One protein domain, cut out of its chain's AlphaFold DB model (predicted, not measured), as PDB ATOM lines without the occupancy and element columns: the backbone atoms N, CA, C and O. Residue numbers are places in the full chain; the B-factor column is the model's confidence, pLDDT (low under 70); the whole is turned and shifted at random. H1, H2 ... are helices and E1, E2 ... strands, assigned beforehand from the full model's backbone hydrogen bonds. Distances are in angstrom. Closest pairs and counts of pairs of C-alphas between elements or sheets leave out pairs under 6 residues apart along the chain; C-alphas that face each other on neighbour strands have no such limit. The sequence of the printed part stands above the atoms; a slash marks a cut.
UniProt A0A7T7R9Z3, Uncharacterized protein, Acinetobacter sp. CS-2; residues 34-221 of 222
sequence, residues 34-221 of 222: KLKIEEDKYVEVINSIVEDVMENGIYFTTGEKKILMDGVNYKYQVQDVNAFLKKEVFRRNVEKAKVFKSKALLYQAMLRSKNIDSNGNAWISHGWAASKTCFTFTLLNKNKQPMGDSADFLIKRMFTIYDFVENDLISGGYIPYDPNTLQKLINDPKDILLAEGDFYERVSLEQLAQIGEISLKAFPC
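AT A GLANCE: This is residues 34 to 221 of the 222 residues of an uncharacterized protein of Acinetobacter sp. CS-2 (UniProt A0A7T7R9Z3). A long rod has a strand half and a helix half: in one, the twisted sheet of E1, E2, E3 and E5 is partly face to face with the smaller sheet of E4 and E6, a loose sandwich with the short H5 at its far end. In the other, H1, the longest helix, has H2 running back along it and H3 crossing it steeply, with H4 near H2. The printed part has 188 residues, with five named helices and six named strands in the order H1 E1 E2 E3 H2 H3 E4 H4 E5 H5 E6; the class is mixed, helices and strands, and both sheets are antiparallel. It is only just loose, close to compact, with a radius of gyration of the C-alphas of 19.7 A, and spans 68 by 30 by 27 A.

IN THESE COORDINATES: The larger sheet holds E1, residues 58 to 61, E2, residues 65 to 70, E3, residues 73 to 85, 36.4 A long, and E5, residues 192 to 203, 33.3 A. The other holds E4, residues 133 to 141, 25.2 A, and E6, residues 211 to 220, 26.5 A, ending at C-alpha 220 (174.130, 134.189, 119.487). H1, residues 34 to 57, runs 32.8 A from C-alpha 34 (143.212, 144.134, 124.323). H2 is residues 87 to 97, H3 103 to 112, H4 181 to 187 and H5 205 to 210.

HOW THE PARTS SIT: E1 and E2 lie on one side of E3 and E5 on the other side; N 59 and O 84 are 3.0 A apart, N 66 and O 77 2.8 A, and N 76 and O 201 2.9 A, within hydrogen-bond range. E2 and E3 form a hairpin. In the sandwich, two sheets face to face, the facing parts are 9.1 A centre to centre and the strands stand at 37 degrees. In the other sheet N 136 and O 217 are 2.9 A apart. H5 is on the larger sheet, over E3, at a height over the sheet of 8.9 A. H1 only grazes that sheet with residues 52 to 57. H1 and H2 touch at Gly 57 and Val 89, their closest C-alphas, 5.3 A, at a shallow tilt of 6 degrees, opposite ways. With residues 35 to 46 alone H1 touches H3, closest C-alphas Val 43 and Ala 109, 5.0 A, at a steep tilt of 67 degrees. H2 and H4 are close but not clearly touching, closest C-alphas Arg 91 and Ile 186, 6.9 A. In H1 to H5 every O i to N i+4 pair is within hydrogen-bond range.

THE WHOLE: The C-alphas of Lys 34 and Val 72, the two farthest apart, are 70.2 A apart. The printed part has no cut. The links H3 to E4, 20 residues, and E4 to H4, 39 residues, are long. Mean pLDDT of the printed part is 82.9; residues 117 to 133, 151 to 152, 171 to 177, 179 and 220 to 221 are under 70.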
ATOM      1  N   LYS A  34     143.378 145.306 125.196       85.25
ATOM      2  CA  LYS A  34     143.212 144.134 124.323       85.25
ATOM      3  C   LYS A  34     144.300 144.048 123.257       85.25
ATOM      4  O   LYS A  34     144.812 142.961 123.013       85.25
ATOM      5  N   LEU A  35     144.675 145.178 122.653       85.44
ATOM      6  CA  LEU A  35     145.756 145.210 121.663       85.44
ATOM      7  C   LEU A  35     147.101 144.812 122.277       85.44
ATOM      8  O   LEU A  35     147.812 144.010 121.683       85.44
ATOM      9  N   LYS A  36     147.416 145.310 123.480       87.25
ATOM     10  CA  LYS A  36     148.640 144.935 124.203       87.25
ATOM     11  C   LYS A  36     148.686 143.446 124.539       87.25
ATOM     12  O   LYS A  36     149.720 142.830 124.334       87.25
ATOM     13  N   ILE A  37     147.572 142.867 124.993       89.81
ATOM     14  CA  ILE A  37     147.487 141.426 125.283       89.81
ATOM     15  C   ILE A  37     147.755 140.596 124.019       89.81
ATOM     16  O   ILE A  37     148.506 139.623 124.067       89.81
ATOM     17  N   GLU A  38     147.171 140.976 122.879       88.88
ATOM     18  CA  GLU A  38     147.398 140.251 121.622       88.88
ATOM     19  C   GLU A  38     148.834 140.435 121.103       88.88
ATOM     20  O   GLU A  38     149.432 139.496 120.582       88.88
ATOM     21  N   GLU A  39     149.416 141.621 121.285       89.75
ATOM     22  CA  GLU A  39     150.817 141.894 120.962       89.75
ATOM     23  C   GLU A  39     151.779 141.073 121.833       89.75
ATOM     24  O   GLU A  39     152.717 140.474 121.308       89.75
ATOM     25  N   ASP A  40     151.533 140.978 123.143       93.00
ATOM     26  CA  ASP A  40     152.354 140.186 124.066       93.00
ATOM     27  C   ASP A  40     152.318 138.693 123.699       93.00
ATOM     28  O   ASP A  40     153.364 138.045 123.629       93.00
ATOM     29  N   LYS A  41     151.145 138.170 123.325       94.50
ATOM     30  CA  LYS A  41     151.008 136.816 122.768       94.50
ATOM     31  C   LYS A  41     151.849 136.625 121.501       94.50
ATOM     32  O   LYS A  41     152.428 135.558 121.300       94.50
ATOM     33  N   TYR A  42     151.933 137.632 120.628       93.81
ATOM     34  CA  TYR A  42     152.774 137.536 119.432       93.81
ATOM     35  C   TYR A  42     154.259 137.522 119.791       93.81
ATOM     36  O   TYR A  42     155.008 136.736 119.211       93.81
ATOM     37  N   VAL A  43     154.680 138.337 120.763       92.94
ATOM     38  CA  VAL A  43     156.060 138.343 121.275       92.94
ATOM     39  C   VAL A  43     156.444 136.964 121.821       92.94
ATOM     40  O   VAL A  43     157.518 136.459 121.494       92.94
ATOM     41  N   GLU A  44     155.571 136.331 122.607       94.62
ATOM     42  CA  GLU A  44     155.798 134.980 123.141       94.62
ATOM     43  C   GLU A  44     155.987 133.943 122.028       94.62
ATOM     44  O   GLU A  44     156.934 133.155 122.057       94.62
ATOM     45  N   VAL A  45     155.128 133.978 121.008       94.69
ATOM     46  CA  VAL A  45     155.188 133.039 119.878       94.69
ATOM     47  C   VAL A  45     156.455 133.253 119.053       94.69
ATOM     48  O   VAL A  45     157.119 132.279 118.703       94.69
ATOM     49  N   ILE A  46     156.827 134.508 118.780       91.50
ATOM     50  CA  ILE A  46     158.081 134.852 118.098       91.50
ATOM     51  C   ILE A  46     159.273 134.267 118.856       91.50
ATOM     52  O   ILE A  46     160.096 133.574 118.259       91.50
ATOM     53  N   ASN A  47     159.360 134.511 120.167       90.19
ATOM     54  CA  ASN A  47     160.480 134.025 120.970       90.19
ATOM     55  C   ASN A  47     160.534 132.491 120.970       90.19
ATOM     56  O   ASN A  47     161.598 131.932 120.723       90.19
ATOM     57  N   SER A  48     159.383 131.824 121.118       93.00
ATOM     58  CA  SER A  48     159.290 130.361 121.058       93.00
ATOM     59  C   SER A  48     159.718 129.784 119.703       93.00
ATOM     60  O   SER A  48     160.315 128.709 119.654       93.00
ATOM     61  N   ILE A  49     159.413 130.463 118.592       92.19
ATOM     62  CA  ILE A  49     159.864 130.048 117.258       92.19
ATOM     63  C   ILE A  49     161.390 130.151 117.153       92.19
ATOM     64  O   ILE A  49     162.031 129.224 116.655       92.19
ATOM     65  N   VAL A  50     161.971 131.260 117.620       87.62
ATOM     66  CA  VAL A  50     163.424 131.470 117.555       87.62
ATOM     67  C   VAL A  50     164.169 130.460 118.426       87.62
ATOM     68  O   VAL A  50     165.109 129.829 117.943       87.62
ATOM     69  N   GLU A  51     163.734 130.266 119.671       88.44
ATOM     70  CA  GLU A  51     164.308 129.275 120.591       88.44
ATOM     71  C   GLU A  51     164.284 127.875 119.976       88.44
ATOM     72  O   GLU A  51     165.306 127.198 119.911       88.44
ATOM     73  N   ASP A  52     163.143 127.475 119.418       92.00
ATOM     74  CA  ASP A  52     162.987 126.145 118.843       92.00
ATOM     75  C   ASP A  52     163.881 125.908 117.613       92.00
ATOM     76  O   ASP A  52     164.421 124.813 117.422       92.00
ATOM     77  N   VAL A  53     164.087 126.933 116.784       89.69
ATOM     78  CA  VAL A  53     165.037 126.847 115.669       89.69
ATOM     79  C   VAL A  53     166.476 126.739 116.161       89.69
ATOM     80  O   VAL A  53     167.223 125.908 115.638       89.69
ATOM     81  N   MET A  54     166.855 127.519 117.171       85.25
ATOM     82  CA  MET A  54     168.215 127.514 117.709       85.25
ATOM     83  C   MET A  54     168.558 126.213 118.437       85.25
ATOM     84  O   MET A  54     169.655 125.688 118.256       85.25
ATOM     85  N   GLU A  55     167.633 125.680 119.232       89.19
ATOM     86  CA  GLU A  55     167.875 124.486 120.044       89.19
ATOM     87  C   GLU A  55     167.738 123.192 119.239       89.19
ATOM     88  O   GLU A  55     168.520 122.260 119.419       89.19
ATOM     89  N   ASN A  56     166.753 123.128 118.337       92.44
ATOM     90  CA  ASN A  56     166.351 121.864 117.716       92.44
ATOM     91  C   ASN A  56     166.453 121.864 116.187       92.44
ATOM     92  O   ASN A  56     166.461 120.786 115.575       92.44
ATOM     93  N   GLY A  57     166.472 123.048 115.570       91.81
ATOM     94  CA  GLY A  57     166.332 123.230 114.128       91.81
ATOM     95  C   GLY A  57     167.633 123.171 113.349       91.81
ATOM     96  O   GLY A  57     167.630 122.648 112.237       91.81
ATOM     97  N   ILE A  58     168.728 123.683 113.902       91.19
ATOM     98  CA  ILE A  58     169.993 123.806 113.174       91.19
ATOM     99  C   ILE A  58     170.832 122.533 113.320       91.19
ATOM    100  O   ILE A  58     171.052 122.034 114.423       91.19
ATOM    101  N   TYR A  59     171.346 122.025 112.202       93.00
ATOM    102  CA  TYR A  59     172.360 120.972 112.192       93.00
ATOM    103  C   TYR A  59     173.395 121.216 111.094       93.00
ATOM    104  O   TYR A  59     173.178 122.015 110.182       93.00
ATOM    105  N   PHE A  60     174.524 120.515 111.189       92.62
ATOM    106  CA  PHE A  60     175.636 120.656 110.258       92.62
ATOM    107  C   PHE A  60     175.970 119.336 109.570       92.62
ATOM    108  O   PHE A  60     175.824 118.263 110.158       92.62
ATOM    109  N   THR A  61     176.488 119.425 108.349       93.88
ATOM    110  CA  THR A  61     177.113 118.305 107.637       93.88
ATOM    111  C   THR A  61     178.508 118.698 107.176       93.88
ATOM    112  O   THR A  61     178.776 119.874 106.948       93.88
ATOM    113  N   THR A  62     179.379 117.711 106.988       92.75
ATOM    114  CA  THR A  62     180.715 117.902 106.410       92.75
ATOM    115  C   THR A  62     180.977 116.842 105.352       92.75
ATOM    116  O   THR A  62     180.603 115.685 105.562       92.75
ATOM    117  N   GLY A  63     181.650 117.219 104.271       90.06
ATOM    118  CA  GLY A  63     182.120 116.313 103.229       90.06
ATOM    119  C   GLY A  63     183.515 115.749 103.499       90.06
ATOM    120  O   GLY A  63     183.875 115.390 104.627       90.06
ATOM    121  N   GLU A  64     184.294 115.626 102.425       90.69
ATOM    122  CA  GLU A  64     185.618 115.000 102.436       90.69
ATOM    123  C   GLU A  64     186.651 115.838 103.209       90.69
ATOM    124  O   GLU A  64     186.649 117.071 103.184       90.69
ATOM    125  N   LYS A  65     187.580 115.147 103.876       92.06
ATOM    126  CA  LYS A  65     188.735 115.753 104.542       92.06
ATOM    127  C   LYS A  65     189.989 115.462 103.728       92.06
ATOM    128  O   LYS A  65     190.274 114.299 103.445       92.06
ATOM    129  N   LYS A  66     190.752 116.500 103.388       92.25
ATOM    130  CA  LYS A  66     191.972 116.403 102.574       92.25
ATOM    131  C   LYS A  66     193.168 116.960 103.323       92.25
ATOM    132  O   LYS A  66     193.073 117.980 104.000       92.25
ATOM    133  N   ILE A  67     194.304 116.292 103.162       91.44
ATOM    134  CA  ILE A  67     195.607 116.791 103.589       91.44
ATOM    135  C   ILE A  67     196.455 116.894 102.334       91.44
ATOM    136  O   ILE A  67     196.699 115.894 101.662       91.44
ATOM    137  N   LEU A  68     196.873 118.110 102.009       92.06
ATOM    138  CA  LEU A  68     197.701 118.391 100.843       92.06
ATOM    139  C   LEU A  68     199.017 119.003 101.312       92.06
ATOM    140  O   LEU A  68     199.036 119.787 102.258       92.06
ATOM    141  N   MET A  69     200.119 118.651 100.658       90.94
ATOM    142  CA  MET A  69     201.397 119.313 100.907       90.94
ATOM    143  C   MET A  69     201.337 120.746 100.356       90.94
ATOM    144  O   MET A  69     200.915 120.948  99.217       90.94
ATOM    145  N   ASP A  70     201.743 121.727 101.160       86.38
ATOM    146  CA  ASP A  70     201.720 123.155 100.829       86.38
ATOM    147  C   ASP A  70     203.058 123.797 101.235       86.38
ATOM    148  O   ASP A  70     203.232 124.346 102.329       86.38
ATOM    149  N   GLY A  71     204.051 123.654 100.352       86.75
ATOM    150  CA  GLY A  71     205.433 124.048 100.620       86.75
ATOM    151  C   GLY A  71     206.056 123.205 101.735       86.75
ATOM    152  O   GLY A  71     206.127 121.985 101.624       86.75
ATOM    153  N   VAL A  72     206.513 123.864 102.804       88.81
ATOM    154  CA  VAL A  72     207.044 123.210 104.019       88.81
ATOM    155  C   VAL A  72     205.957 122.847 105.040       88.81
ATOM    156  O   VAL A  72     206.263 122.259 106.073       88.81
ATOM    157  N   ASN A  73     204.703 123.216 104.768       91.81
ATOM    158  CA  ASN A  73     203.550 122.979 105.633       91.81
ATOM    159  C   ASN A  73     202.548 122.029 104.959       91.81
ATOM    160  O   ASN A  73     202.735 121.577 103.826       91.81
ATOM    161  N   TYR A  74     201.451 121.757 105.660       92.38
ATOM    162  CA  TYR A  74     200.307 121.012 105.153       92.38
ATOM    163  C   TYR A  74     199.071 121.903 105.121       92.38
ATOM    164  O   TYR A  74     198.814 122.671 106.045       92.38
ATOM    165  N   LYS A  75     198.269 121.762 104.069       91.44
ATOM    166  CA  LYS A  75     196.911 122.293 104.000       91.44
ATOM    167  C   LYS A  75     195.950 121.212 104.486       91.44
ATOM    168  O   LYS A  75     195.762 120.206 103.799       91.44
ATOM    169  N   TYR A  76     195.346 121.425 105.652       91.12
ATOM    170  CA  TYR A  76     194.221 120.629 106.135       91.12
ATOM    171  C   TYR A  76     192.927 121.257 105.623       91.12
ATOM    172  O   TYR A  76     192.648 122.413 105.930       91.12
ATOM    173  N   GLN A  77     192.155 120.522 104.826       90.81
ATOM    174  CA  GLN A  77     190.915 121.004 104.224       90.81
ATOM    175  C   GLN A  77     189.736 120.115 104.617       90.81
ATOM    176  O   GLN A  77     189.842 118.889 104.605       90.81
ATOM    177  N   VAL A  78     188.603 120.745 104.915       90.94
ATOM    178  CA  VAL A  78     187.304 120.090 105.103       90.94
ATOM    179  C   VAL A  78     186.352 120.698 104.087       90.94
ATOM    180  O   VAL A  78     186.131 121.907 104.105       90.94
ATOM    181  N   GLN A  79     185.846 119.869 103.183       90.19
ATOM    182  CA  GLN A  79     184.979 120.312 102.095       90.19
ATOM    183  C   GLN A  79     183.504 120.162 102.451       90.19
ATOM    184  O   GLN A  79     183.158 119.388 103.349       90.19
ATOM    185  N   ASP A  80     182.647 120.882 101.728       91.06
ATOM    186  CA  ASP A  80     181.186 120.751 101.785       91.06
ATOM    187  C   ASP A  80     180.635 120.886 103.218       91.06
ATOM    188  O   ASP A  80     179.803 120.092 103.678       91.06
ATOM    189  N   VAL A  81     181.145 121.866 103.970       90.00
ATOM    190  CA  VAL A  81     180.652 122.174 105.312       90.00
ATOM    191  C   VAL A  81     179.363 122.972 105.162       90.00
ATOM    192  O   VAL A  81     179.382 124.120 104.727       90.00
ATOM    193  N   ASN A  82     178.237 122.377 105.543       91.69
ATOM    194  CA  ASN A  82     176.917 122.978 105.372       91.69
ATOM    195  C   ASN A  82     176.191 123.101 106.708       91.69
ATOM    196  O   ASN A  82     176.295 122.217 107.559       91.69
ATOM    197  N   ALA A  83     175.412 124.169 106.856       90.75
ATOM    198  CA  ALA A  83     174.462 124.376 107.938       90.75
ATOM    199  C   ALA A  83     173.037 124.360 107.374       90.75
ATOM    200  O   ALA A  83     172.737 125.057 106.401       90.75
ATOM    201  N   PHE A  84     172.152 123.599 108.006       92.38
ATOM    202  CA  PHE A  84     170.776 123.398 107.562       92.38
ATOM    203  C   PHE A  84     169.776 123.677 108.684       92.38
ATOM    204  O   PHE A  84     170.054 123.411 109.853       92.38
ATOM    205  N   LEU A  85     168.583 124.148 108.312       92.56
ATOM    206  CA  LEU A  85     167.386 124.127 109.148       92.56
ATOM    207  C   LEU A  85     166.541 122.900 108.792       92.56
ATOM    208  O   LEU A  85     166.043 122.777 107.667       92.56
ATOM    209  N   LYS A  86     166.329 122.032 109.784       95.00
ATOM    210  CA  LYS A  86     165.474 120.849 109.685       95.00
ATOM    211  C   LYS A  86     164.053 121.205 109.266       95.00
ATOM    212  O   LYS A  86     163.393 122.076 109.850       95.00
ATOM    213  N   LYS A  87     163.526 120.434 108.322       94.00
ATOM    214  CA  LYS A  87     162.197 120.631 107.756       94.00
ATOM    215  C   LYS A  87     161.075 120.443 108.762       94.00
ATOM    216  O   LYS A  87     160.095 121.185 108.734       94.00
ATOM    217  N   GLU A  88     161.214 119.470 109.654       95.19
ATOM    218  CA  GLU A  88     160.245 119.206 110.720       95.19
ATOM    219  C   GLU A  88     160.089 120.406 111.667       95.19
ATOM    220  O   GLU A  88     158.970 120.772 112.028       95.19
ATOM    221  N   VAL A  89     161.204 121.065 112.002       95.06
ATOM    222  CA  VAL A  89     161.230 122.238 112.881       95.06
ATOM    223  C   VAL A  89     160.633 123.435 112.163       95.06
ATOM    224  O   VAL A  89     159.818 124.159 112.732       95.06
ATOM    225  N   PHE A  90     160.957 123.603 110.880       93.38
ATOM    226  CA  PHE A  90     160.317 124.621 110.060       93.38
ATOM    227  C   PHE A  90     158.788 124.452 110.046       93.38
ATOM    228  O   PHE A  90     158.060 125.369 110.418       93.38
ATOM    229  N   ARG A  91     158.290 123.255 109.708       94.62
ATOM    230  CA  ARG A  91     156.847 122.977 109.591       94.62
ATOM    231  C   ARG A  91     156.084 123.208 110.895       94.62
ATOM    232  O   ARG A  91     155.041 123.850 110.866       94.62
ATOM    233  N   ARG A  92     156.591 122.743 112.041       95.69
ATOM    234  CA  ARG A  92     155.892 122.972 113.320       95.69
ATOM    235  C   ARG A  92     155.848 124.449 113.712       95.69
ATOM    236  O   ARG A  92     154.873 124.881 114.316       95.69
ATOM    237  N   ASN A  93     156.864 125.233 113.353       95.25
ATOM    238  CA  ASN A  93     156.877 126.667 113.634       95.25
ATOM    239  C   ASN A  93     156.009 127.471 112.652       95.25
ATOM    240  O   ASN A  93     155.423 128.466 113.070       95.25
ATOM    241  N   VAL A  94     155.805 126.994 111.414       93.75
ATOM    242  CA  VAL A  94     154.732 127.501 110.531       93.75
ATOM    243  C   VAL A  94     153.367 127.332 111.208       93.75
ATOM    244  O   VAL A  94     152.568 128.264 111.235       93.75
ATOM    245  N   GLU A  95     153.101 126.172 111.814       95.19
ATOM    246  CA  GLU A  95     151.839 125.946 112.533       95.19
ATOM    247  C   GLU A  95     151.681 126.877 113.746       95.19
ATOM    248  O   GLU A  95     150.606 127.450 113.931       95.19
ATOM    249  N   LYS A  96     152.749 127.107 114.528       94.75
ATOM    250  CA  LYS A  96     152.737 128.102 115.621       94.75
ATOM    251  C   LYS A  96     152.430 129.512 115.105       94.75
ATOM    252  O   LYS A  96     151.667 130.242 115.732       94.75
ATOM    253  N   ALA A  97     152.986 129.884 113.955       93.06
ATOM    254  CA  ALA A  97     152.836 131.210 113.364       93.06
ATOM    255  C   ALA A  97     151.413 131.518 112.852       93.06
ATOM    256  O   ALA A  97     151.078 132.684 112.645       93.06
ATOM    257  N   LYS A  98     150.521 130.524 112.720       92.62
ATOM    258  CA  LYS A  98     149.118 130.741 112.305       92.62
ATOM    259  C   LYS A  98     148.303 131.607 113.265       92.62
ATOM    260  O   LYS A  98     147.216 132.061 112.901       92.62
ATOM    261  N   VAL A  99     148.789 131.828 114.485       92.50
ATOM    262  CA  VAL A  99     148.173 132.747 115.454       92.50
ATOM    263  C   VAL A  99     148.282 134.211 115.028       92.50
ATOM    264  O   VAL A  99     147.498 135.033 115.500       92.50
ATOM    265  N   PHE A 100     149.219 134.539 114.133       91.38
ATOM    266  CA  PHE A 100     149.348 135.878 113.587       91.38
ATOM    267  C   PHE A 100     148.196 136.168 112.618       91.38
ATOM    268  O   PHE A 100     147.857 135.360 111.755       91.38
ATOM    269  N   LYS A 101     147.557 137.323 112.808       87.88
ATOM    270  CA  LYS A 101     146.364 137.787 112.077       87.88
ATOM    271  C   LYS A 101     146.428 139.265 111.709       87.88
ATOM    272  O   LYS A 101     145.609 139.737 110.932       87.88
ATOM    273  N   SER A 102     147.378 140.011 112.272       87.81
ATOM    274  CA  SER A 102     147.539 141.440 112.025       87.81
ATOM    275  C   SER A 102     148.993 141.765 111.736       87.81
ATOM    276  O   SER A 102     149.861 141.571 112.587       87.81
ATOM    277  N   LYS A 103     149.242 142.326 110.548       85.50
ATOM    278  CA  LYS A 103     150.561 142.820 110.140       85.50
ATOM    279  C   LYS A 103     151.093 143.887 111.098       85.50
ATOM    280  O   LYS A 103     152.270 143.872 111.437       85.50
ATOM    281  N   ALA A 104     150.226 144.791 111.557       85.62
ATOM    282  CA  ALA A 104     150.615 145.860 112.472       85.62
ATOM    283  C   ALA A 104     151.044 145.309 113.838       85.62
ATOM    284  O   ALA A 104     152.085 145.709 114.352       85.62
ATOM    285  N   LEU A 105     150.284 144.359 114.397       88.38
ATOM    286  CA  LEU A 105     150.636 143.728 115.673       88.38
ATOM    287  C   LEU A 105     151.886 142.857 115.545       88.38
ATOM    288  O   LEU A 105     152.741 142.904 116.420       88.38
ATOM    289  N   LEU A 106     152.031 142.116 114.439       87.44
ATOM    290  CA  LEU A 106     153.247 141.355 114.149       87.44
ATOM    291  C   LEU A 106     154.462 142.283 114.109       87.44
ATOM    292  O   LEU A 106     155.443 142.024 114.793       87.44
ATOM    293  N   TYR A 107     154.373 143.401 113.387       85.31
ATOM    294  CA  TYR A 107     155.442 144.396 113.330       85.31
ATOM    295  C   TYR A 107     155.816 144.956 114.709       85.31
ATOM    296  O   TYR A 107     156.996 144.968 115.057       85.31
ATOM    297  N   GLN A 108     154.835 145.357 115.522       86.81
ATOM    298  CA  GLN A 108     155.098 145.859 116.878       86.81
ATOM    299  C   GLN A 108     155.712 144.790 117.788       86.81
ATOM    300  O   GLN A 108     156.697 145.054 118.481       86.81
ATOM    301  N   ALA A 109     155.200 143.560 117.726       89.44
ATOM    302  CA  ALA A 109     155.760 142.437 118.466       89.44
ATOM    303  C   ALA A 109     157.213 142.156 118.058       89.44
ATOM    304  O   ALA A 109     158.047 141.878 118.920       89.44
ATOM    305  N   MET A 110     157.554 142.296 116.772       85.75
ATOM    306  CA  MET A 110     158.933 142.133 116.316       85.75
ATOM    307  C   MET A 110     159.868 143.204 116.875       85.75
ATOM    308  O   MET A 110     160.938 142.862 117.368       85.75
ATOM    309  N   LEU A 111     159.444 144.472 116.903       83.25
ATOM    310  CA  LEU A 111     160.226 145.559 117.508       83.25
ATOM    311  C   LEU A 111     160.490 145.360 119.010       83.25
ATOM    312  O   LEU A 111     161.456 145.904 119.543       83.25
ATOM    313  N   ARG A 112     159.628 144.606 119.700       85.50
ATOM    314  CA  ARG A 112     159.756 144.306 121.135       85.50
ATOM    315  C   ARG A 112     160.437 142.976 121.430       85.50
ATOM    316  O   ARG A 112     160.869 142.763 122.566       85.50
ATOM    317  N   SER A 113     160.513 142.071 120.460       82.62
ATOM    318  CA  SER A 113     161.212 140.807 120.645       82.62
ATOM    319  C   SER A 113     162.716 141.059 120.713       82.62
ATOM    320  O   SER A 113     163.305 141.755 119.895       82.62
ATOM    321  N   LYS A 114     163.361 140.467 121.720       75.25
ATOM    322  CA  LYS A 114     164.803 140.630 121.962       75.25
ATOM    323  C   LYS A 114     165.667 139.841 120.974       75.25
ATOM    324  O   LYS A 114     166.877 140.054 120.922       75.25
ATOM    325  N   ASN A 115     165.045 138.929 120.229       71.81
ATOM    326  CA  ASN A 115     165.721 137.908 119.438       71.81
ATOM    327  C   ASN A 115     165.669 138.182 117.926       71.81
ATOM    328  O   ASN A 115     166.243 137.411 117.158       71.81
ATOM    329  N   ILE A 116     165.008 139.263 117.496       73.38
ATOM    330  CA  ILE A 116     164.861 139.637 116.083       73.38
ATOM    331  C   ILE A 116     165.021 141.148 115.867       73.38
ATOM    332  O   ILE A 116     164.925 141.926 116.813       73.38
ATOM    333  N   ASP A 117     165.339 141.573 114.639       68.94
ATOM    334  CA  ASP A 117     165.410 143.001 114.279       68.94
ATOM    335  C   ASP A 117     164.056 143.555 113.827       68.94
ATOM    336  O   ASP A 117     163.065 142.845 113.653       68.94
ATOM    337  N   SER A 118     164.049 144.860 113.553       68.44
ATOM    338  CA  SER A 118     162.950 145.571 112.905       68.44
ATOM    339  C   SER A 118     162.601 145.062 111.500       68.44
ATOM    340  O   SER A 118     161.538 145.412 110.987       68.44
ATOM    341  N   ASN A 119     163.451 144.235 110.886       68.38
ATOM    342  CA  ASN A 119     163.207 143.586 109.600       68.38
ATOM    343  C   ASN A 119     162.702 142.140 109.764       68.38
ATOM    344  O   ASN A 119     162.567 141.436 108.766       68.38
ATOM    345  N   GLY A 120     162.407 141.689 110.989       65.69
ATOM    346  CA  GLY A 120     161.908 140.342 111.270       65.69
ATOM    347  C   GLY A 120     162.947 139.233 111.097       65.69
ATOM    348  O   GLY A 120     162.590 138.053 111.132       65.69
ATOM    349  N   ASN A 121     164.222 139.572 110.916       67.62
ATOM    350  CA  ASN A 121     165.293 138.592 110.852       67.62
ATOM    351  C   ASN A 121     165.536 138.031 112.250       67.62
ATOM    352  O   ASN A 121     165.790 138.791 113.180       67.62
ATOM    353  N   ALA A 122     165.595 136.708 112.379       59.31
ATOM    354  CA  ALA A 122     166.350 136.041 113.438       59.31
ATOM    355  C   ALA A 122     167.805 135.906 112.948       59.31
ATOM    356  O   ALA A 122     168.336 134.828 112.713       59.31
ATOM    357  N   TRP A 123     168.374 137.076 112.653       53.69
ATOM    358  CA  TRP A 123     169.711 137.415 112.186       53.69
ATOM    359  C   TRP A 123     170.686 136.234 111.921       53.69
ATOM    360  O   TRP A 123     171.441 135.847 112.807       53.69
ATOM    361  N   ILE A 124     170.789 135.749 110.681       45.78
ATOM    362  CA  ILE A 124     171.954 134.982 110.195       45.78
ATOM    363  C   ILE A 124     172.670 135.882 109.187       45.78
ATOM    364  O   ILE A 124     172.085 136.195 108.164       45.78
ATOM    365  N   SER A 125     173.894 136.341 109.425       40.00
ATOM    366  CA  SER A 125     174.598 137.185 108.443       40.00
ATOM    367  C   SER A 125     176.107 136.955 108.487       40.00
ATOM    368  O   SER A 125     176.647 136.466 109.480       40.00
ATOM    369  N   HIS A 126     176.760 137.272 107.369       35.75
ATOM    370  CA  HIS A 126     178.200 137.193 107.190       35.75
ATOM    371  C   HIS A 126     178.876 138.396 107.873       35.75
ATOM    372  O   HIS A 126     178.706 139.536 107.446       35.75
ATOM    373  N   GLY A 127     179.643 138.135 108.931       42.53
ATOM    374  CA  GLY A 127     180.821 138.917 109.322       42.53
ATOM    375  C   GLY A 127     180.695 140.394 109.729       42.53
ATOM    376  O   GLY A 127     181.728 140.985 110.017       42.53
ATOM    377  N   TRP A 128     179.528 141.043 109.778       36.88
ATOM    378  CA  TRP A 128     179.428 142.441 110.241       36.88
ATOM    379  C   TRP A 128     178.257 142.596 111.213       36.88
ATOM    380  O   TRP A 128     177.189 142.071 110.918       36.88
ATOM    381  N   ALA A 129     178.500 143.316 112.327       42.31
ATOM    382  CA  ALA A 129     177.727 143.714 113.540       42.31
ATOM    383  C   ALA A 129     176.171 143.681 113.557       42.31
ATOM    384  O   ALA A 129     175.546 143.883 114.595       42.31
ATOM    385  N   ALA A 130     175.572 143.460 112.397       47.91
ATOM    386  CA  ALA A 130     174.217 143.113 112.015       47.91
ATOM    387  C   ALA A 130     173.699 141.674 112.267       47.91
ATOM    388  O   ALA A 130     172.604 141.387 111.786       47.91
ATOM    389  N   SER A 131     174.453 140.721 112.859       52.94
ATOM    390  CA  SER A 131     173.985 139.322 113.095       52.94
ATOM    391  C   SER A 131     173.749 138.979 114.592       52.94
ATOM    392  O   SER A 131     174.377 139.572 115.455       52.94
ATOM    393  N   LYS A 132     172.722 138.176 114.924       60.41
ATOM    394  CA  LYS A 132     172.362 137.686 116.278       60.41
ATOM    395  C   LYS A 132     172.552 136.190 116.358       60.41
ATOM    396  O   LYS A 132     172.642 135.739 117.478       60.41
ATOM    397  N   THR A 133     172.676 135.459 115.250       64.94
ATOM    398  CA  THR A 133     173.125 134.064 115.177       64.94
ATOM    399  C   THR A 133     174.325 133.962 114.237       64.94
ATOM    400  O   THR A 133     174.262 134.352 113.070       64.94
ATOM    401  N   CYS A 134     175.424 133.435 114.764       73.00
ATOM    402  CA  CYS A 134     176.710 133.284 114.103       73.00
ATOM    403  C   CYS A 134     177.010 131.796 113.925       73.00
ATOM    404  O   CYS A 134     176.790 131.003 114.846       73.00
ATOM    405  N   PHE A 135     177.534 131.429 112.757       76.50
ATOM    406  CA  PHE A 135     178.102 130.108 112.521       76.50
ATOM    407  C   PHE A 135     179.618 130.192 112.609       76.50
ATOM    408  O   PHE A 135     180.220 130.955 111.864       76.50
ATOM    409  N   THR A 136     180.235 129.396 113.477       77.88
ATOM    410  CA  THR A 136     181.699 129.276 113.515       77.88
ATOM    411  C   THR A 136     182.131 127.859 113.237       77.88
ATOM    412  O   THR A 136     181.558 126.902 113.771       77.88
ATOM    413  N   PHE A 137     183.216 127.763 112.488       83.31
ATOM    414  CA  PHE A 137     184.037 126.577 112.369       83.31
ATOM    415  C   PHE A 137     185.310 126.767 113.207       83.31
ATOM    416  O   PHE A 137     185.957 127.807 113.103       83.31
ATOM    417  N   THR A 138     185.713 125.783 114.010       86.69
ATOM    418  CA  THR A 138     186.991 125.812 114.742       86.69
ATOM    419  C   THR A 138     187.679 124.455 114.667       86.69
ATOM    420  O   THR A 138     187.078 123.432 115.002       86.69
ATOM    421  N   LEU A 139     188.957 124.434 114.290       89.44
ATOM    422  CA  LEU A 139     189.789 123.238 114.398       89.44
ATOM    423  C   LEU A 139     190.289 123.088 115.841       89.44
ATOM    424  O   LEU A 139     190.870 124.024 116.390       89.44
ATOM    425  N   LEU A 140     190.065 121.927 116.459       92.31
ATOM    426  CA  LEU A 140     190.469 121.647 117.836       92.31
ATOM    427  C   LEU A 140     191.558 120.573 117.882       92.31
ATOM    428  O   LEU A 140     191.498 119.561 117.175       92.31
ATOM    429  N   ASN A 141     192.536 120.765 118.765       94.19
ATOM    430  CA  ASN A 141     193.548 119.752 119.035       94.19
ATOM    431  C   ASN A 141     192.969 118.590 119.865       94.19
ATOM    432  O   ASN A 141     191.839 118.643 120.354       94.19
ATOM    433  N   LYS A 142     193.762 117.538 120.079       96.12
ATOM    434  CA  LYS A 142     193.399 116.368 120.907       96.12
ATOM    435  C   LYS A 142     193.030 116.709 122.359       96.12
ATOM    436  O   LYS A 142     192.361 115.914 123.012       96.12
ATOM    437  N   ASN A 143     193.408 117.894 122.839       96.00
ATOM    438  CA  ASN A 143     193.052 118.434 124.154       96.00
ATOM    439  C   ASN A 143     191.878 119.435 124.094       96.00
ATOM    440  O   ASN A 143     191.637 120.151 125.066       96.00
ATOM    441  N   LYS A 144     191.149 119.498 122.970       92.88
ATOM    442  CA  LYS A 144     190.006 120.395 122.714       92.88
ATOM    443  C   LYS A 144     190.328 121.893 122.741       92.88
ATOM    444  O   LYS A 144     189.442 122.713 122.979       92.88
ATOM    445  N   GLN A 145     191.578 122.269 122.486       93.19
ATOM    446  CA  GLN A 145     191.982 123.670 122.359       93.19
ATOM    447  C   GLN A 145     191.972 124.105 120.883       93.19
ATOM    448  O   GLN A 145     192.393 123.313 120.035       93.19
ATOM    449  N   PRO A 146     191.533 125.337 120.564       90.31
ATOM    450  CA  PRO A 146     191.583 125.880 119.206       90.31
ATOM    451  C   PRO A 146     192.994 125.873 118.609       90.31
ATOM    452  O   PRO A 146     193.960 126.211 119.292       90.31
ATOM    453  N   MET A 147     193.103 125.488 117.337       86.44
ATOM    454  CA  MET A 147     194.367 125.380 116.592       86.44
ATOM    455  C   MET A 147     194.615 126.526 115.602       86.44
ATOM    456  O   MET A 147     195.538 126.433 114.801       86.44
ATOM    457  N   GLY A 148     193.815 127.587 115.659       77.56
ATOM    458  CA  GLY A 148     193.861 128.724 114.745       77.56
ATOM    459  C   GLY A 148     192.621 129.596 114.910       77.56
ATOM    460  O   GLY A 148     191.836 129.395 115.847       77.56
ATOM    461  N   ASP A 149     192.452 130.540 113.990       73.81
ATOM    462  CA  ASP A 149     191.257 131.371 113.934       73.81
ATOM    463  C   ASP A 149     190.057 130.572 113.415       73.81
ATOM    464  O   ASP A 149     190.177 129.570 112.705       73.81
ATOM    465  N   SER A 150     188.865 131.010 113.801       70.69
ATOM    466  CA  SER A 150     187.634 130.455 113.255       70.69
ATOM    467  C   SER A 150     187.368 130.984 111.852       70.69
ATOM    468  O   SER A 150     187.607 132.155 111.575       70.69
ATOM    469  N   ALA A 151     186.827 130.127 110.988       69.69
ATOM    470  CA  ALA A 151     186.366 130.531 109.666       69.69
ATOM    471  C   ALA A 151     184.857 130.793 109.658       69.69
ATOM    472  O   ALA A 151     184.087 130.090 110.327       69.69
ATOM    473  N   ASP A 152     184.465 131.772 108.845       68.25
ATOM    474  CA  ASP A 152     183.076 132.135 108.594       68.25
ATOM    475  C   ASP A 152     182.494 131.341 107.419       68.25
ATOM    476  O   ASP A 152     183.174 131.021 106.443       68.25
ATOM    477  N   PHE A 153     181.195 131.062 107.493       73.75
ATOM    478  CA  PHE A 153     180.445 130.432 106.409       73.75
ATOM    479  C   PHE A 153     179.938 131.456 105.389       73.75
ATOM    480  O   PHE A 153     179.577 132.584 105.748       73.75
ATOM    481  N   LEU A 154     179.783 131.035 104.128       80.81
ATOM    482  CA  LEU A 154     178.984 131.778 103.158       80.81
ATOM    483  C   LEU A 154     177.500 131.572 103.474       80.81
ATOM    484  O   LEU A 154     176.960 130.474 103.338       80.81
ATOM    485  N   ILE A 155     176.823 132.649 103.862       80.19
ATOM    486  CA  ILE A 155     175.392 132.607 104.162       80.19
ATOM    487  C   ILE A 155     174.594 132.490 102.861       80.19
ATOM    488  O   ILE A 155     174.725 133.316 101.958       80.19
ATOM    489  N   LYS A 156     173.744 131.465 102.776       83.19
ATOM    490  CA  LYS A 156     172.822 131.232 101.653       83.19
ATOM    491  C   LYS A 156     171.424 131.727 101.933       83.19
ATOM    492  O   LYS A 156     170.744 132.184 101.017       83.19
ATOM    493  N   ARG A 157     170.994 131.636 103.189       79.38
ATOM    494  CA  ARG A 157     169.678 132.097 103.595       79.38
ATOM    495  C   ARG A 157     169.699 132.625 105.018       79.38
ATOM    496  O   ARG A 157     170.224 131.982 105.924       79.38
ATOM    497  N   MET A 158     169.056 133.774 105.195       74.12
ATOM    498  CA  MET A 158     168.699 134.279 106.510       74.12
ATOM    499  C   MET A 158     167.377 133.679 106.951       74.12
ATOM    500  O   MET A 158     166.441 133.565 106.165       74.12
ATOM    501  N   PHE A 159     167.311 133.314 108.217       74.75
ATOM    502  CA  PHE A 159     166.097 132.848 108.842       74.75
ATOM    503  C   PHE A 159     165.313 134.039 109.411       74.75
ATOM    504  O   PHE A 159     165.839 134.801 110.226       74.75
ATOM    505  N   THR A 160     164.071 134.224 108.973       78.12
ATOM    506  CA  THR A 160     163.217 135.357 109.358       78.12
ATOM    507  C   THR A 160     161.873 134.861 109.883       78.12
ATOM    508  O   THR A 160     161.379 133.820 109.453       78.12
ATOM    509  N   ILE A 161     161.230 135.609 110.785       84.00
ATOM    510  CA  ILE A 161     159.854 135.296 111.211       84.00
ATOM    511  C   ILE A 161     158.914 135.284 110.003       84.00
ATOM    512  O   ILE A 161     158.015 134.449 109.927       84.00
ATOM    513  N   TYR A 162     159.176 136.133 109.010       80.62
ATOM    514  CA  TYR A 162     158.429 136.164 107.759       80.62
ATOM    515  C   TYR A 162     158.525 134.871 106.933       80.62
ATOM    516  O   TYR A 162     157.669 134.624 106.091       80.62
ATOM    517  N   ASP A 163     159.508 134.003 107.177       82.38
ATOM    518  CA  ASP A 163     159.567 132.693 106.521       82.38
ATOM    519  C   ASP A 163     158.497 131.713 107.033       82.38
ATOM    520  O   ASP A 163     158.315 130.663 106.421       82.38
ATOM    521  N   PHE A 164     157.783 132.035 108.120       87.12
ATOM    522  CA  PHE A 164     156.746 131.171 108.705       87.12
ATOM    523  C   PHE A 164     155.321 131.677 108.578       87.12
ATOM    524  O   PHE A 164     154.388 130.911 108.821       87.12
ATOM    525  N   VAL A 165     155.146 132.965 108.302       87.38
ATOM    526  CA  VAL A 165     153.828 133.599 108.338       87.38
ATOM    527  C   VAL A 165     153.201 133.618 106.948       87.38
ATOM    528  O   VAL A 165     153.897 133.587 105.935       87.38
ATOM    529  N   GLU A 166     151.873 133.669 106.897       81.06
ATOM    530  CA  GLU A 166     151.136 133.748 105.636       81.06
ATOM    531  C   GLU A 166     151.483 135.029 104.855       81.06
ATOM    532  O   GLU A 166     151.773 136.084 105.422       81.06
ATOM    533  N   ASN A 167     151.479 134.929 103.522       73.81
ATOM    534  CA  ASN A 167     152.026 135.965 102.640       73.81
ATOM    535  C   ASN A 167     151.268 137.300 102.715       73.81
ATOM    536  O   ASN A 167     151.850 138.358 102.466       73.81
ATOM    537  N   ASP A 168     149.982 137.274 103.053       76.69
ATOM    538  CA  ASP A 168     149.134 138.458 103.215       76.69
ATOM    539  C   ASP A 168     149.609 139.354 104.371       76.69
ATOM    540  O   ASP A 168     149.555 140.580 104.258       76.69
ATOM    541  N   LEU A 169     150.197 138.767 105.419       76.75
ATOM    542  CA  LEU A 169     150.801 139.494 106.541       76.75
ATOM    543  C   LEU A 169     152.152 140.141 106.193       76.75
ATOM    544  O   LEU A 169     152.609 141.030 106.913       76.75
ATOM    545  N   ILE A 170     152.780 139.736 105.086       71.19
ATOM    546  CA  ILE A 170     154.116 140.183 104.651       71.19
ATOM    547  C   ILE A 170     154.013 141.140 103.452       71.19
ATOM    548  O   ILE A 170     154.821 142.059 103.297       71.19
ATOM    549  N   SER A 171     152.985 140.968 102.615       57.56
ATOM    550  CA  SER A 171     152.789 141.726 101.376       57.56
ATOM    551  C   SER A 171     152.688 143.244 101.615       57.56
ATOM    552  O   SER A 171     152.067 143.713 102.572       57.56
ATOM    553  N   GLY A 172     153.369 144.039 100.777       51.09
ATOM    554  CA  GLY A 172     153.369 145.511 100.841       51.09
ATOM    555  C   GLY A 172     154.328 146.144 101.863       51.09
ATOM    556  O   GLY A 172     154.045 147.227 102.367       51.09
ATOM    557  N   GLY A 173     155.402 145.451 102.262       50.00
ATOM    558  CA  GLY A 173     156.503 146.013 103.065       50.00
ATOM    559  C   GLY A 173     157.687 146.520 102.224       50.00
ATOM    560  O   GLY A 173     157.717 146.337 101.013       50.00
ATOM    561  N   TYR A 174     158.684 147.126 102.881       42.69
ATOM    562  CA  TYR A 174     159.932 147.626 102.269       42.69
ATOM    563  C   TYR A 174     160.923 146.524 101.844       42.69
ATOM    564  O   TYR A 174     161.947 146.823 101.235       42.69
ATOM    565  N   ILE A 175     160.643 145.259 102.165       50.66
ATOM    566  CA  ILE A 175     161.511 144.123 101.846       50.66
ATOM    567  C   ILE A 175     160.935 143.427 100.605       50.66
ATOM    568  O   ILE A 175     159.778 143.003 100.652       50.66
ATOM    569  N   PRO A 176     161.691 143.298  99.498       51.38
ATOM    570  CA  PRO A 176     161.252 142.514  98.351       51.38
ATOM    571  C   PRO A 176     161.086 141.052  98.781       51.38
ATOM    572  O   PRO A 176     162.062 140.346  99.018       51.38
ATOM    573  N   TYR A 177     159.835 140.616  98.918       61.78
ATOM    574  CA  TYR A 177     159.469 139.269  99.344       61.78
ATOM    575  C   TYR A 177     158.763 138.554  98.193       61.78
ATOM    576  O   TYR A 177     157.785 139.070  97.648       61.78
ATOM    577  N   ASP A 178     159.250 137.370  97.814       71.31
ATOM    578  CA  ASP A 178     158.535 136.505  96.874       71.31
ATOM    579  C   ASP A 178     157.315 135.910  97.596       71.31
ATOM    580  O   ASP A 178     157.499 135.123  98.531       71.31
ATOM    581  N   PRO A 179     156.081 136.232  97.167       68.81
ATOM    582  CA  PRO A 179     154.853 135.787  97.819       68.81
ATOM    583  C   PRO A 179     154.624 134.273  97.732       68.81
ATOM    584  O   PRO A 179     153.624 133.794  98.238       68.81
ATOM    585  N   ASN A 180     155.500 133.501  97.086       78.19
ATOM    586  CA  ASN A 180     155.443 132.038  97.092       78.19
ATOM    587  C   ASN A 180     156.514 131.400  97.983       78.19
ATOM    588  O   ASN A 180     156.640 130.176  97.991       78.19
ATOM    589  N   THR A 181     157.312 132.194  98.701       79.31
ATOM    590  CA  THR A 181     158.446 131.697  99.492       79.31
ATOM    591  C   THR A 181     158.008 130.664 100.520       79.31
ATOM    592  O   THR A 181     158.574 129.571 100.544       79.31
ATOM    593  N   LEU A 182     156.972 130.957 101.313       83.06
ATOM    594  CA  LEU A 182     156.469 130.025 102.322       83.06
ATOM    595  C   LEU A 182     156.051 128.688 101.692       83.06
ATOM    596  O   LEU A 182     156.490 127.631 102.138       83.06
ATOM    597  N   GLN A 183     155.250 128.717 100.623       86.06
ATOM    598  CA  GLN A 183     154.786 127.504  99.944       86.06
ATOM    599  C   GLN A 183     155.940 126.727  99.307       86.06
ATOM    600  O   GLN A 183     156.000 125.506  99.453       86.06
ATOM    601  N   LYS A 184     156.878 127.416  98.641       86.56
ATOM    602  CA  LYS A 184     158.088 126.802  98.075       86.56
ATOM    603  C   LYS A 184     158.880 126.087  99.151       86.56
ATOM    604  O   LYS A 184     159.237 124.931  98.959       86.56
ATOM    605  N   LEU A 185     159.091 126.747 100.290       86.62
ATOM    606  CA  LEU A 185     159.737 126.124 101.426       86.62
ATOM    607  C   LEU A 185     158.914 124.917 101.860       86.62
ATOM    608  O   LEU A 185     159.437 123.820 101.774       86.62
ATOM    609  N   ILE A 186     157.658 125.047 102.295       87.56
ATOM    610  CA  ILE A 186     156.833 123.926 102.804       87.56
ATOM    611  C   ILE A 186     156.880 122.682 101.896       87.56
ATOM    612  O   ILE A 186     157.030 121.564 102.415       87.56
ATOM    613  N   ASN A 187     156.778 122.900 100.582       88.69
ATOM    614  CA  ASN A 187     156.709 121.858  99.560       88.69
ATOM    615  C   ASN A 187     158.070 121.242  99.211       88.69
ATOM    616  O   ASN A 187     158.096 120.123  98.702       88.69
ATOM    617  N   ASP A 188     159.182 121.930  99.479       88.38
ATOM    618  CA  ASP A 188     160.512 121.351  99.306       88.38
ATOM    619  C   ASP A 188     160.698 120.187 100.300       88.38
ATOM    620  O   ASP A 188     160.545 120.380 101.518       88.38
ATOM    621  N   PRO A 189     160.985 118.961  99.818       87.62
ATOM    622  CA  PRO A 189     161.241 117.823 100.693       87.62
ATOM    623  C   PRO A 189     162.582 117.921 101.430       87.62
ATOM    624  O   PRO A 189     162.777 117.181 102.393       87.62
ATOM    625  N   LYS A 190     163.506 118.781 100.986       93.56
ATOM    626  CA  LYS A 190     164.835 118.928 101.582       93.56
ATOM    627  C   LYS A 190     164.828 119.904 102.754       93.56
ATOM    628  O   LYS A 190     164.021 120.833 102.832       93.56
ATOM    629  N   ASP A 191     165.788 119.699 103.646       94.62
ATOM    630  CA  ASP A 191     166.118 120.667 104.683       94.62
ATOM    631  C   ASP A 191     166.646 121.967 104.061       94.62
ATOM    632  O   ASP A 191     167.197 121.992 102.957       94.62
ATOM    633  N   ILE A 192     166.435 123.076 104.765       91.12
ATOM    634  CA  ILE A 192     166.676 124.415 104.229       91.12
ATOM    635  C   ILE A 192     168.150 124.755 104.435       91.12
ATOM    636  O   ILE A 192     168.593 124.899 105.573       91.12
ATOM    637  N   LEU A 193     168.907 124.903 103.348       90.88
ATOM    638  CA  LEU A 193     170.309 125.317 103.408       90.88
ATOM    639  C   LEU A 193     170.417 126.758 103.923       90.88
ATOM    640  O   LEU A 193     169.894 127.690 103.308       90.88
ATOM    641  N   LEU A 194     171.105 126.933 105.051       87.00
ATOM    642  CA  LEU A 194     171.332 128.231 105.690       87.00
ATOM    643  C   LEU A 194     172.682 128.813 105.284       87.00
ATOM    644  O   LEU A 194     172.776 129.998 104.963       87.00
ATOM    645  N   ALA A 195     173.721 127.981 105.285       86.62
ATOM    646  CA  ALA A 195     175.076 128.396 104.969       86.62
ATOM    647  C   ALA A 195     175.895 127.221 104.427       86.62
ATOM    648  O   ALA A 195     175.633 126.071 104.777       86.62
ATOM    649  N   GLU A 196     176.891 127.516 103.602       88.75
ATOM    650  CA  GLU A 196     177.849 126.532 103.091       88.75
ATOM    651  C   GLU A 196     179.260 127.119 103.079       88.75
ATOM    652  O   GLU A 196     179.445 128.339 103.096       88.75
ATOM    653  N   GLY A 197     180.267 126.261 103.034       86.38
ATOM    654  CA  GLY A 197     181.642 126.684 102.854       86.38
ATOM    655  C   GLY A 197     182.621 125.523 102.857       86.38
ATOM    656  O   GLY A 197     182.306 124.407 103.264       86.38
ATOM    657  N   ASP A 198     183.837 125.838 102.438       85.81
ATOM    658  CA  ASP A 198     185.004 124.987 102.615       85.81
ATOM    659  C   ASP A 198     185.890 125.608 103.691       85.81
ATOM    660  O   ASP A 198     186.105 126.823 103.711       85.81
ATOM    661  N   PHE A 199     186.453 124.772 104.557       84.19
ATOM    662  CA  PHE A 199     187.456 125.199 105.523       84.19
ATOM    663  C   PHE A 199     188.840 124.764 105.070       84.19
ATOM    664  O   PHE A 199     189.028 123.616 104.658       84.19
ATOM    665  N   TYR A 200     189.825 125.644 105.215       85.94
ATOM    666  CA  TYR A 200     191.223 125.274 105.083       85.94
ATOM    667  C   TYR A 200     192.078 125.956 106.148       85.94
ATOM    668  O   TYR A 200     191.939 127.150 106.383       85.94
ATOM    669  N   GLU A 201     193.011 125.198 106.719       87.31
ATOM    670  CA  GLU A 201     194.029 125.696 107.645       87.31
ATOM    671  C   GLU A 201     195.409 125.252 107.160       87.31
ATOM    672  O   GLU A 201     195.586 124.110 106.712       87.31
ATOM    673  N   ARG A 202     196.398 126.141 107.261       89.19
ATOM    674  CA  ARG A 202     197.799 125.787 107.021       89.19
ATOM    675  C   ARG A 202     198.443 125.409 108.353       89.19
ATOM    676  O   ARG A 202     198.527 126.236 109.250       89.19
ATOM    677  N   VAL A 203     198.930 124.176 108.457       90.38
ATOM    678  CA  VAL A 203     199.467 123.591 109.696       90.38
ATOM    679  C   VAL A 203     200.858 122.987 109.480       90.38
ATOM    680  O   VAL A 203     201.155 122.468 108.400       90.38
ATOM    681  N   SER A 204     201.716 123.025 110.503       92.62
ATOM    682  CA  SER A 204     202.971 122.257 110.527       92.62
ATOM    683  C   SER A 204     202.703 120.751 110.665       92.62
ATOM    684  O   SER A 204     201.578 120.333 110.960       92.62
ATOM    685  N   LEU A 205     203.730 119.910 110.496       92.19
ATOM    686  CA  LEU A 205     203.607 118.462 110.711       92.19
ATOM    687  C   LEU A 205     203.193 118.130 112.157       92.19
ATOM    688  O   LEU A 205     202.340 117.271 112.388       92.19
ATOM    689  N   GLU A 206     203.773 118.833 113.130       92.69
ATOM    690  CA  GLU A 206     203.463 118.675 114.550       92.69
ATOM    691  C   GLU A 206     202.013 119.066 114.835       92.69
ATOM    692  O   GLU A 206     201.304 118.328 115.515       92.69
ATOM    693  N   GLN A 207     201.547 120.189 114.281       93.19
ATOM    694  CA  GLN A 207     200.156 120.623 114.416       93.19
ATOM    695  C   GLN A 207     199.194 119.632 113.748       93.19
ATOM    696  O   GLN A 207     198.196 119.251 114.355       93.19
ATOM    697  N   LEU A 208     199.518 119.135 112.552       92.69
ATOM    698  CA  LEU A 208     198.717 118.122 111.862       92.69
ATOM    699  C   LEU A 208     198.519 116.867 112.731       92.69
ATOM    700  O   LEU A 208     197.405 116.358 112.845       92.69
ATOM    701  N   ALA A 209     199.576 116.407 113.408       93.19
ATOM    702  CA  ALA A 209     199.525 115.259 114.315       93.19
ATOM    703  C   ALA A 209     198.711 115.514 115.602       93.19
ATOM    704  O   ALA A 209     198.345 114.558 116.301       93.19
ATOM    705  N   GLN A 210     198.431 116.778 115.929       95.25
ATOM    706  CA  GLN A 210     197.668 117.192 117.108       95.25
ATOM    707  C   GLN A 210     196.187 117.449 116.826       95.25
ATOM    708  O   GLN A 210     195.438 117.587 117.792       95.25
ATOM    709  N   ILE A 211     195.740 117.469 115.564       93.56
ATOM    710  CA  ILE A 211     194.317 117.627 115.225       93.56
ATOM    711  C   ILE A 211     193.501 116.511 115.894       93.56
ATOM    712  O   ILE A 211     193.816 115.324 115.764       93.56
ATOM    713  N   GLY A 212     192.465 116.907 116.633       91.94
ATOM    714  CA  GLY A 212     191.553 116.003 117.329       91.94
ATOM    715  C   GLY A 212     190.162 116.012 116.711       91.94
ATOM    716  O   GLY A 212     189.661 114.972 116.288       91.94
ATOM    717  N   GLU A 213     189.543 117.188 116.636       91.81
ATOM    718  CA  GLU A 213     188.159 117.330 116.186       91.81
ATOM    719  C   GLU A 213     187.902 118.673 115.495       91.81
ATOM    720  O   GLU A 213     188.720 119.593 115.521       91.81
ATOM    721  N   ILE A 214     186.742 118.770 114.852       89.38
ATOM    722  CA  ILE A 214     186.220 120.001 114.265       89.38
ATOM    723  C   ILE A 214     185.005 120.404 115.088       89.38
ATOM    724  O   ILE A 214     184.104 119.593 115.304       89.38
ATOM    725  N   SER A 215     184.969 121.658 115.521       90.00
ATOM    726  CA  SER A 215     183.824 122.242 116.204       90.00
ATOM    727  C   SER A 215     183.029 123.106 115.234       90.00
ATOM    728  O   SER A 215     183.559 124.067 114.682       90.00
ATOM    729  N   LEU A 216     181.757 122.767 115.042       88.44
ATOM    730  CA  LEU A 216     180.788 123.569 114.301       88.44
ATOM    731  C   LEU A 216     179.753 124.076 115.295       88.44
ATOM    732  O   LEU A 216     179.206 123.284 116.067       88.44
ATOM    733  N   LYS A 217     179.508 125.384 115.317       84.69
ATOM    734  CA  LYS A 217     178.582 125.989 116.280       84.69
ATOM    735  C   LYS A 217     177.687 127.005 115.605       84.69
ATOM    736  O   LYS A 217     178.168 127.806 114.814       84.69
ATOM    737  N   ALA A 218     176.417 126.994 115.991       80.88
ATOM    738  CA  ALA A 218     175.499 128.111 115.845       80.88
ATOM    739  C   ALA A 218     175.309 128.727 117.234       80.88
ATOM    740  O   ALA A 218     175.017 128.003 118.186       80.88
ATOM    741  N   PHE A 219     175.517 130.030 117.387       74.25
ATOM    742  CA  PHE A 219     175.396 130.695 118.689       74.25
ATOM    743  C   PHE A 219     174.989 132.154 118.526       74.25
ATOM    744  O   PHE A 219     175.189 132.716 117.447       74.25
ATOM    745  N   PRO A 220     174.468 132.793 119.588       68.31
ATOM    746  CA  PRO A 220     174.130 134.189 119.487       68.31
ATOM    747  C   PRO A 220     175.360 135.084 119.279       68.31
ATOM    748  O   PRO A 220     176.301 135.019 120.072       68.31
ATOM    749  N   CYS A 221     175.376 135.924 118.247       69.00
ATOM    750  CA  CYS A 221     176.464 136.881 118.034       69.00
ATOM    751  C   CYS A 221     176.497 137.929 119.163       69.00
ATOM    752  O   CYS A 221     175.454 138.274 119.729       69.00
TER     753      CYS A 221